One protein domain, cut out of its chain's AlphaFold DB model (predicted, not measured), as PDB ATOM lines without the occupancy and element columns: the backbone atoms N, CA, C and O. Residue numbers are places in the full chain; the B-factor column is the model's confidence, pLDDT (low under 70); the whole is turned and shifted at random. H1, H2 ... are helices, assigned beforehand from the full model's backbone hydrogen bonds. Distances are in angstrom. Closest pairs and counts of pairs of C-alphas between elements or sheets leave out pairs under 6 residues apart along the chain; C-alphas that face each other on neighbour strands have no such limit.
ATOM      1  N   GLU A  48     205.797 232.806 145.744       57.50
ATOM      2  CA  GLU A  48     204.387 233.104 145.465       57.50
ATOM      3  C   GLU A  48     203.630 231.914 144.850       57.50
ATOM      4  O   GLU A  48     202.459 231.695 145.154       57.50
ATOM      5  N   LEU A  49     204.299 231.089 144.036       56.31
ATOM      6  CA  LEU A  49     203.675 229.920 143.407       56.31
ATOM      7  C   LEU A  49     203.490 228.752 144.389       56.31
ATOM      8  O   LEU A  49     202.617 227.915 144.178       56.31
ATOM      9  N   LYS A  50     204.271 228.713 145.476       58.41
ATOM     10  CA  LYS A  50     204.218 227.650 146.499       58.41
ATOM     11  C   LYS A  50     203.055 227.823 147.473       58.41
ATOM     12  O   LYS A  50     202.648 226.849 148.097       58.41
ATOM     13  N   ALA A  51     202.556 229.049 147.628       60.91
ATOM     14  CA  ALA A  51     201.441 229.348 148.522       60.91
ATOM     15  C   ALA A  51     200.094 228.908 147.926       60.91
ATOM     16  O   ALA A  51     199.209 228.465 148.651       60.91
ATOM     17  N   THR A  52     199.958 228.997 146.603       63.22
ATOM     18  CA  THR A  52     198.692 228.738 145.904       63.22
ATOM     19  C   THR A  52     198.620 227.318 145.338       63.22
ATOM     20  O   THR A  52     197.539 226.731 145.279       63.22
ATOM     21  N   THR A  53     199.764 226.731 144.961       66.88
ATOM     22  CA  THR A  53     199.814 225.446 144.253       66.88
ATOM     23  C   THR A  53     200.945 224.555 144.762       66.88
ATOM     24  O   THR A  53     202.077 224.999 144.963       66.88
ATOM     25  N   VAL A  54     200.656 223.260 144.935       74.81
ATOM     26  CA  VAL A  54     201.666 222.270 145.327       74.81
ATOM     27  C   VAL A  54     202.438 221.827 144.088       74.81
ATOM     28  O   VAL A  54     202.059 220.878 143.404       74.81
ATOM     29  N   VAL A  55     203.530 222.533 143.797       72.00
ATOM     30  CA  VAL A  55     204.372 222.244 142.632       72.00
ATOM     31  C   VAL A  55     204.997 220.850 142.740       72.00
ATOM     32  O   VAL A  55     205.660 220.535 143.730       72.00
ATOM     33  N   GLY A  56     204.824 220.035 141.697       77.50
ATOM     34  CA  GLY A  56     205.430 218.702 141.598       77.50
ATOM     35  C   GLY A  56     204.657 217.591 142.310       77.50
ATOM     36  O   GLY A  56     205.198 216.499 142.498       77.50
ATOM     37  N   ALA A  57     203.408 217.842 142.708       79.81
ATOM     38  CA  ALA A  57     202.521 216.794 143.209       79.81
ATOM     39  C   ALA A  57     201.907 215.961 142.071       79.81
ATOM     40  O   ALA A  57     201.581 214.792 142.287       79.81
ATOM     41  N   ASN A  58     201.776 216.515 140.862       83.62
ATOM     42  CA  ASN A  58     201.334 215.747 139.706       83.62
ATOM     43  C   ASN A  58     202.505 214.995 139.035       83.62
ATOM     44  O   ASN A  58     203.469 215.599 138.570       83.62
ATOM     45  N   ILE A  59     202.400 213.664 138.946       82.94
ATOM     46  CA  ILE A  59     203.366 212.794 138.239       82.94
ATOM     47  C   ILE A  59     202.907 212.507 136.793       82.94
ATOM     48  O   ILE A  59     203.698 212.066 135.955       82.94
ATOM     49  N   ASN A  60     201.632 212.752 136.477       83.44
ATOM     50  CA  ASN A  60     201.069 212.464 135.162       83.44
ATOM     51  C   ASN A  60     201.445 213.559 134.160       83.44
ATOM     52  O   ASN A  60     201.466 214.740 134.492       83.44
ATOM     53  N   LYS A  61     201.691 213.158 132.907       77.06
ATOM     54  CA  LYS A  61     202.024 214.082 131.807       77.06
ATOM     55  C   LYS A  61     200.875 215.036 131.483       77.06
ATOM     56  O   LYS A  61     201.118 216.193 131.167       77.06
ATOM     57  N   ASP A  62     199.651 214.534 131.616       69.19
ATOM     58  CA  ASP A  62     198.420 215.281 131.414       69.19
ATOM     59  C   ASP A  62     197.773 215.505 132.782       69.19
ATOM     60  O   ASP A  62     197.208 214.591 133.387       69.19
ATOM     61  N   GLY A  63     197.927 216.716 133.311       75.38
ATOM     62  CA  GLY A  63     197.341 217.117 134.583       75.38
ATOM     63  C   GLY A  63     197.928 218.425 135.098       75.38
ATOM     64  O   GLY A  63     199.078 218.763 134.816       75.38
ATOM     65  N   ALA A  64     197.126 219.163 135.858       78.06
ATOM     66  CA  ALA A  64     197.584 220.329 136.599       78.06
ATOM     67  C   ALA A  64     197.975 219.924 138.028       78.06
ATOM     68  O   ALA A  64     197.443 218.953 138.574       78.06
ATOM     69  N   ASP A  65     198.890 220.677 138.635       80.31
ATOM     70  CA  ASP A  65     199.212 220.514 140.050       80.31
ATOM     71  C   ASP A  65     197.998 220.889 140.929       80.31
ATOM     72  O   ASP A  65     197.282 221.849 140.622       80.31
ATOM     73  N   PRO A  66     197.740 220.155 142.027       82.19
ATOM     74  CA  PRO A  66     196.652 220.467 142.942       82.19
ATOM     75  C   PRO A  66     196.889 221.811 143.648       82.19
ATOM     76  O   PRO A  66     197.967 222.069 144.195       82.19
ATOM     77  N   SER A  67     195.859 222.661 143.668       83.00
ATOM     78  CA  SER A  67     195.863 223.919 144.418       83.00
ATOM     79  C   SER A  67     195.686 223.674 145.917       83.00
ATOM     80  O   SER A  67     194.943 222.774 146.326       83.00
ATOM     81  N   VAL A  68     196.332 224.502 146.736       83.19
ATOM     82  CA  VAL A  68     196.134 224.505 148.191       83.19
ATOM     83  C   VAL A  68     194.724 225.016 148.483       83.19
ATOM     84  O   VAL A  68     194.302 226.039 147.944       83.19
ATOM     85  N   LYS A  69     193.969 224.264 149.285       85.38
ATOM     86  CA  LYS A  69     192.584 224.589 149.642       85.38
ATOM     87  C   LYS A  69     192.507 225.299 150.992       85.38
ATOM     88  O   LYS A  69     193.514 225.435 151.677       85.38
ATOM     89  N   ALA A  70     191.312 225.741 151.380       86.69
ATOM     90  CA  ALA A  70     191.093 226.307 152.708       86.69
ATOM     91  C   ALA A  70     191.317 225.259 153.813       86.69
ATOM     92  O   ALA A  70     190.997 224.081 153.640       86.69
ATOM     93  N   ASP A  71     191.788 225.705 154.979       84.81
ATOM     94  CA  ASP A  71     192.136 224.841 156.117       84.81
ATOM     95  C   ASP A  71     190.979 223.942 156.592       84.81
ATOM     96  O   ASP A  71     191.211 222.836 157.074       84.81
ATOM     97  N   SER A  72     189.728 224.380 156.403       86.06
ATOM     98  CA  SER A  72     188.516 223.629 156.769       86.06
ATOM     99  C   SER A  72     188.234 222.409 155.887       86.06
ATOM    100  O   SER A  72     187.456 221.544 156.282       86.06
ATOM    101  N   GLU A  73     188.826 222.328 154.692       90.56
ATOM    102  CA  GLU A  73     188.687 221.158 153.815       90.56
ATOM    103  C   GLU A  73     189.646 220.025 154.192       90.56
ATOM    104  O   GLU A  73     189.469 218.887 153.749       90.56
ATOM    105  N   TYR A  74     190.663 220.319 155.008       90.31
ATOM    106  CA  TYR A  74     191.623 219.323 155.449       90.31
ATOM    107  C   TYR A  74     191.166 218.648 156.747       90.31
ATOM    108  O   TYR A  74     190.661 219.306 157.657       90.31
ATOM    109  N   PRO A  75     191.353 217.323 156.871       93.81
ATOM    110  CA  PRO A  75     191.055 216.622 158.110       93.81
ATOM    111  C   PRO A  75     191.879 217.133 159.298       93.81
ATOM    112  O   PRO A  75     193.064 217.438 159.164       93.81
ATOM    113  N   ASP A  76     191.280 217.086 160.485       88.69
ATOM    114  CA  ASP A  76     191.874 217.575 161.736       88.69
ATOM    115  C   ASP A  76     193.230 216.927 162.087       88.69
ATOM    116  O   ASP A  76     194.141 217.578 162.601       88.69
ATOM    117  N   TRP A  77     193.430 215.654 161.726       90.12
ATOM    118  CA  TRP A  77     194.686 214.942 161.993       90.12
ATOM    119  C   TRP A  77     195.915 215.578 161.321       90.12
ATOM    120  O   TRP A  77     197.032 215.346 161.785       90.12
ATOM    121  N   LEU A  78     195.736 216.365 160.248       88.50
ATOM    122  CA  LEU A  78     196.835 217.029 159.540       88.50
ATOM    123  C   LEU A  78     197.551 218.035 160.448       88.50
ATOM    124  O   LEU A  78     198.782 218.081 160.481       88.50
ATOM    125  N   TRP A  79     196.779 218.795 161.223       89.12
ATOM    126  CA  TRP A  79     197.292 219.841 162.107       89.12
ATOM    127  C   TRP A  79     198.049 219.268 163.304       89.12
ATOM    128  O   TRP A  79     199.057 219.824 163.734       89.12
ATOM    129  N   HIS A  80     197.643 218.083 163.749       86.81
ATOM    130  CA  HIS A  80     198.251 217.369 164.867       86.81
ATOM    131  C   HIS A  80     199.566 216.656 164.492       86.81
ATOM    132  O   HIS A  80     200.235 216.063 165.341       86.81
ATOM    133  N   LEU A  81     199.974 216.681 163.215       86.75
ATOM    134  CA  LEU A  81     201.193 216.004 162.758       86.75
ATOM    135  C   LEU A  81     202.475 216.708 163.225       86.75
ATOM    136  O   LEU A  81     203.498 216.054 163.447       86.75
ATOM    137  N   LEU A  82     202.422 218.035 163.363       85.94
ATOM    138  CA  LEU A  82     203.549 218.863 163.802       85.94
ATOM    139  C   LEU A  82     203.667 218.948 165.328       85.94
ATOM    140  O   LEU A  82     204.668 219.465 165.836       85.94
ATOM    141  N   ASP A  83     202.688 218.409 166.055       85.38
ATOM    142  CA  ASP A  83     202.691 218.414 167.508       85.38
ATOM    143  C   ASP A  83     203.923 217.693 168.047       85.38
ATOM    144  O   ASP A  83     204.269 216.560 167.678       85.38
ATOM    145  N   LYS A  84     204.623 218.374 168.957       77.69
ATOM    146  CA  LYS A  84     205.831 217.833 169.572       77.69
ATOM    147  C   LYS A  84     205.464 216.623 170.412       77.69
ATOM    148  O   LYS A  84     204.987 216.728 171.536       77.69
ATOM    149  N   GLN A  85     205.768 215.452 169.874       77.81
ATOM    150  CA  GLN A  85     205.610 214.217 170.618       77.81
ATOM    151  C   GLN A  85     206.578 214.178 171.807       77.81
ATOM    152  O   GLN A  85     207.782 214.415 171.652       77.81
ATOM    153  N   ILE A  86     206.041 213.780 172.960       77.38
ATOM    154  CA  ILE A  86     206.706 213.749 174.268       77.38
ATOM    155  C   ILE A  86     208.117 213.118 174.168       77.38
ATOM    156  O   ILE A  86     208.284 212.051 173.544       77.38
ATOM    157  N   PRO A  87     209.160 213.766 174.729       75.94
ATOM    158  CA  PRO A  87     210.527 213.255 174.730       75.94
ATOM    159  C   PRO A  87     210.699 212.073 175.696       75.94
ATOM    160  O   PRO A  87     209.955 211.911 176.662       75.94
ATOM    161  N   LEU A  88     211.735 211.254 175.469       70.25
ATOM    162  CA  LEU A  88     212.026 210.066 176.291       70.25
ATOM    163  C   LEU A  88     212.151 210.392 177.789       70.25
ATOM    164  O   LEU A  88     211.754 209.580 178.614       70.25
ATOM    165  N   SER A  89     212.679 211.566 178.140       69.50
ATOM    166  CA  SER A  89     212.845 212.015 179.527       69.50
ATOM    167  C   SER A  89     211.518 212.208 180.254       69.50
ATOM    168  O   SER A  89     211.408 211.865 181.425       69.50
ATOM    169  N   GLU A  90     210.509 212.743 179.574       75.00
ATOM    170  CA  GLU A  90     209.165 212.917 180.131       75.00
ATOM    171  C   GLU A  90     208.429 211.578 180.177       75.00
ATOM    172  O   GLU A  90     207.792 211.251 181.172       75.00
ATOM    173  N   LEU A  91     208.616 210.747 179.151       73.00
ATOM    174  CA  LEU A  91     208.031 209.410 179.064       73.00
ATOM    175  C   LEU A  91     208.602 208.429 180.105       73.00
ATOM    176  O   LEU A  91     207.905 207.521 180.532       73.00
ATOM    177  N   GLN A  92     209.860 208.613 180.521       73.06
ATOM    178  CA  GLN A  92     210.499 207.854 181.604       73.06
ATOM    179  C   GLN A  92     210.042 208.285 182.999       73.06
ATOM    180  O   GLN A  92     210.133 207.494 183.933       73.06
ATOM    181  N   ARG A  93     209.611 209.543 183.150       74.00
ATOM    182  CA  ARG A  93     209.126 210.085 184.428       74.00
ATOM    183  C   ARG A  93     207.681 209.689 184.705       74.00
ATOM    184  O   ARG A  93     207.298 209.621 185.867       74.00
ATOM    185  N   LYS A  94     206.891 209.454 183.658       72.12
ATOM    186  CA  LYS A  94     205.509 208.995 183.773       72.12
ATOM    187  C   LYS A  94     205.456 207.479 184.022       72.12
ATOM    188  O   LYS A  94     206.222 206.715 183.432       72.12
ATOM    189  N   ASP A  95     204.533 207.035 184.871       66.62
ATOM    190  CA  ASP A  95     204.358 205.614 185.175       66.62
ATOM    191  C   ASP A  95     203.738 204.861 183.993       66.62
ATOM    192  O   ASP A  95     202.692 205.243 183.465       66.62
ATOM    193  N   THR A  96     204.344 203.730 183.621       65.50
ATOM    194  CA  THR A  96     203.958 202.897 182.462       65.50
ATOM    195  C   THR A  96     202.506 202.411 182.492       65.50
ATOM    196  O   THR A  96     201.940 202.161 181.436       65.50
ATOM    197  N   ASN A  97     201.884 202.323 183.668       68.69
ATOM    198  CA  ASN A  97     200.492 201.884 183.812       68.69
ATOM    199  C   ASN A  97     199.461 202.994 183.561       68.69
ATOM    200  O   ASN A  97     198.281 202.701 183.410       68.69
ATOM    201  N   THR A  98     199.890 204.256 183.529       73.56
ATOM    202  CA  THR A  98     199.001 205.419 183.344       73.56
ATOM    203  C   THR A  98     199.066 205.995 181.930       73.56
ATOM    204  O   THR A  98     198.307 206.898 181.592       73.56
ATOM    205  N   MET A  99     199.979 205.482 181.100       71.62
ATOM    206  CA  MET A  99     200.244 205.998 179.760       71.62
ATOM    207  C   MET A  99     199.258 205.479 178.728       71.62
ATOM    208  O   MET A  99     198.855 204.314 178.748       71.62
ATOM    209  N   SER A 100     198.936 206.338 177.765       82.75
ATOM    210  CA  SER A 100     198.199 205.933 176.576       82.75
ATOM    211  C   SER A 100     198.984 204.884 175.778       82.75
ATOM    212  O   SER A 100     200.217 204.808 175.818       82.75
ATOM    213  N   VAL A 101     198.273 204.084 174.981       80.69
ATOM    214  CA  VAL A 101     198.893 203.058 174.123       80.69
ATOM    215  C   VAL A 101     199.936 203.672 173.174       80.69
ATOM    216  O   VAL A 101     200.986 203.073 172.935       80.69
ATOM    217  N   GLN A 102     199.686 204.883 172.669       80.62
ATOM    218  CA  GLN A 102     200.600 205.594 171.768       80.62
ATOM    219  C   GLN A 102     201.898 206.014 172.476       80.62
ATOM    220  O   GLN A 102     202.994 205.812 171.942       80.62
ATOM    221  N   GLU A 103     201.793 206.530 173.704       80.69
ATOM    222  CA  GLU A 103     202.942 206.859 174.555       80.69
ATOM    223  C   GLU A 103     203.768 205.605 174.876       80.69
ATOM    224  O   GLU A 103     204.994 205.619 174.747       80.69
ATOM    225  N   LEU A 104     203.118 204.482 175.195       84.06
ATOM    226  CA  LEU A 104     203.801 203.219 175.486       84.06
ATOM    227  C   LEU A 104     204.603 202.696 174.283       84.06
ATOM    228  O   LEU A 104     205.773 202.319 174.406       84.06
ATOM    229  N   GLN A 105     204.001 202.708 173.089       85.19
ATOM    230  CA  GLN A 105     204.681 202.296 171.856       85.19
ATOM    231  C   GLN A 105     205.893 203.183 171.553       85.19
ATOM    232  O   GLN A 105     206.949 202.690 171.136       85.19
ATOM    233  N   ARG A 106     205.766 204.496 171.770       85.00
ATOM    234  CA  ARG A 106     206.871 205.437 171.578       85.00
ATOM    235  C   ARG A 106     207.983 205.221 172.604       85.00
ATOM    236  O   ARG A 106     209.149 205.219 172.209       85.00
ATOM    237  N   PHE A 107     207.647 204.950 173.866       85.31
ATOM    238  CA  PHE A 107     208.613 204.606 174.911       85.31
ATOM    239  C   PHE A 107     209.484 203.415 174.505       85.31
ATOM    240  O   PHE A 107     210.709 203.528 174.479       85.31
ATOM    241  N   VAL A 108     208.861 202.314 174.077       87.94
ATOM    242  CA  VAL A 108     209.581 201.107 173.641       87.94
ATOM    243  C   VAL A 108     210.487 201.392 172.438       87.94
ATOM    244  O   VAL A 108     211.635 200.943 172.401       87.94
ATOM    245  N   LYS A 109     210.019 202.168 171.449       89.62
ATOM    246  CA  LYS A 109     210.838 202.555 170.284       89.62
ATOM    247  C   LYS A 109     212.067 203.377 170.689       89.62
ATOM    248  O   LYS A 109     213.158 203.143 170.162       89.62
ATOM    249  N   LEU A 110     211.905 204.332 171.604       88.62
ATOM    250  CA  LEU A 110     212.988 205.206 172.058       88.62
ATOM    251  C   LEU A 110     213.999 204.464 172.946       88.62
ATOM    252  O   LEU A 110     215.202 204.628 172.734       88.62
ATOM    253  N   ASP A 111     213.536 203.601 173.855       88.00
ATOM    254  CA  ASP A 111     214.391 202.741 174.690       88.00
ATOM    255  C   ASP A 111     215.253 201.809 173.821       88.00
ATOM    256  O   ASP A 111     216.479 201.752 173.949       88.00
ATOM    257  N   ASN A 112     214.635 201.170 172.822       91.50
ATOM    258  CA  ASN A 112     215.349 200.329 171.863       91.50
ATOM    259  C   ASN A 112     216.391 201.112 171.059       91.50
ATOM    260  O   ASN A 112     217.521 200.647 170.889       91.50
ATOM    261  N   ARG A 113     216.044 202.316 170.582       91.94
ATOM    262  CA  ARG A 113     216.981 203.179 169.849       91.94
ATOM    263  C   ARG A 113     218.174 203.571 170.720       91.94
ATOM    264  O   ARG A 113     219.301 203.530 170.228       91.94
ATOM    265  N   ARG A 114     217.945 203.928 171.990       89.56
ATOM    266  CA  ARG A 114     219.009 204.237 172.957       89.56
ATOM    267  C   ARG A 114     219.955 203.047 173.116       89.56
ATOM    268  O   ARG A 114     221.151 203.190 172.874       89.56
ATOM    269  N   ARG A 115     219.410 201.863 173.399       90.75
ATOM    270  CA  ARG A 115     220.185 200.626 173.581       90.75
ATOM    271  C   ARG A 115     221.018 200.262 172.348       90.75
ATOM    272  O   ARG A 115     222.166 199.843 172.470       90.75
ATOM    273  N   ILE A 116     220.456 200.402 171.144       93.31
ATOM    274  CA  ILE A 116     221.184 200.129 169.893       93.31
ATOM    275  C   ILE A 116     222.344 201.113 169.721       93.31
ATOM    276  O   ILE A 116     223.449 200.687 169.389       93.31
ATOM    277  N   LYS A 117     222.125 202.406 169.981       94.44
ATOM    278  CA  LYS A 117     223.186 203.419 169.895       94.44
ATOM    279  C   LYS A 117     224.318 203.149 170.885       94.44
ATOM    280  O   LYS A 117     225.474 203.204 170.482       94.44
ATOM    281  N   GLU A 118     223.999 202.809 172.132       93.06
ATOM    282  CA  GLU A 118     224.992 202.448 173.154       93.06
ATOM    283  C   GLU A 118     225.816 201.225 172.718       93.06
ATOM    284  O   GLU A 118     227.043 201.271 172.724       93.06
ATOM    285  N   ASN A 119     225.162 200.172 172.219       93.94
ATOM    286  CA  ASN A 119     225.854 198.985 171.708       93.94
ATOM    287  C   ASN A 119     226.740 199.282 170.493       93.94
ATOM    288  O   ASN A 119     227.853 198.768 170.407       93.94
ATOM    289  N   ASN A 120     226.262 200.098 169.550       95.81
ATOM    290  CA  ASN A 120     227.050 200.497 168.386       95.81
ATOM    291  C   ASN A 120     228.260 201.339 168.807       95.81
ATOM    292  O   ASN A 120     229.346 201.129 168.281       95.81
ATOM    293  N   ALA A 121     228.100 202.233 169.788       93.38
ATOM    294  CA  ALA A 121     229.197 203.031 170.330       93.38
ATOM    295  C   ALA A 121     230.247 202.170 171.051       93.38
ATOM    296  O   ALA A 121     231.439 202.410 170.891       93.38
ATOM    297  N   LEU A 122     229.828 201.150 171.810       91.62
ATOM    298  CA  LEU A 122     230.746 200.199 172.449       91.62
ATOM    299  C   LEU A 122     231.504 199.356 171.416       91.62
ATOM    300  O   LEU A 122     232.704 199.151 171.556       91.62
ATOM    301  N   LYS A 123     230.816 198.896 170.365       90.75
ATOM    302  CA  LYS A 123     231.434 198.119 169.281       90.75
ATOM    303  C   LYS A 123     232.375 198.946 168.411       90.75
ATOM    304  O   LYS A 123     233.369 198.406 167.964       90.75
ATOM    305  N   ALA A 124     232.073 200.221 168.175       87.38
ATOM    306  CA  ALA A 124     232.915 201.106 167.370       87.38
ATOM    307  C   ALA A 124     234.229 201.494 168.068       87.38
ATOM    308  O   ALA A 124     235.166 201.921 167.406       87.38
ATOM    309  N   LYS A 125     234.285 201.383 169.401       79.44
ATOM    310  CA  LYS A 125     235.490 201.648 170.201       79.44
ATOM    311  C   LYS A 125     236.415 200.431 170.335       79.44
ATOM    312  O   LYS A 125     237.471 200.569 170.946       79.44
ATOM    313  N   LYS A 126     236.003 199.263 169.838       62.94
ATOM    314  CA  LYS A 126     236.790 198.027 169.826       62.94
ATOM    315  C   LYS A 126     237.408 197.827 168.450       62.94
ATOM    316  O   LYS A 126     238.568 197.373 168.417       62.94
TER     317      LYS A 126
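This is residues 48 to 126 of the 126 residues of an uncharacterized protein of Araucaria cunninghamii (UniProt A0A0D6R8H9). One long helix, H4, with the short helix H3 packed across part of it, stands at one end of a drawn-out chain; from there a thin stretch of backbone runs through the short helix H2 to an open loop, residues 53 to 67, and the small helix H1 at the far end. Residues 115 to 126 stick out from H4's contact with H3, and residues 72 to 78 stand free between the two ends. The printed part has 79 residues, with four named helices in the order H1, H2, H3, H4 and no named strand, and its class is all helix. The whole is extended, with a radius of gyration of the C-alphas of 21.0 A and spans of 55 by 39 by 22 A.

H4, residues 101 to 124, touches H3, residues 88 to 93, with its residues 103 to 111 alone. Their closest C-alphas, those of Leu 91 and Phe 107, are 6.4 A apart. Their lines stand at a steep tilt of 61 degrees, opposite ways. H2, residues 76 to 81, is apart from H3 and from H4. H1, residues 48 to 52, is apart from H2, H3 and H4. In H3 and H4 every O i to N i+4 pair is within hydrogen-bond range; in H1 0 of 1 and in H2 0 of 2 are, beside O i to N i+3 counts of 0 of 2 in H1 and 3 of 3 in H2.

H4 measures 34.7 A from C-alpha 101 at (198.893, 203.058, 174.123) to C-alpha 124 at (232.915, 201.106, 167.370). H3 measures 8.6 A, H2 9.5 A and H1 7.2 A, the last beginning at C-alpha 48 at (204.387, 233.104, 145.465).

The two C-alphas farthest apart, those of Asp 62 and Lys 126, are 57.0 A apart. The printed part has no cut. The link from H1 to H2, 23 residues, is long; those from H2 to H3 and from H3 to H4 are short. Mean pLDDT of the printed part is 80.8, and it is under 70 at residues 48 to 53, 62, 89, 95 to 97 and 126.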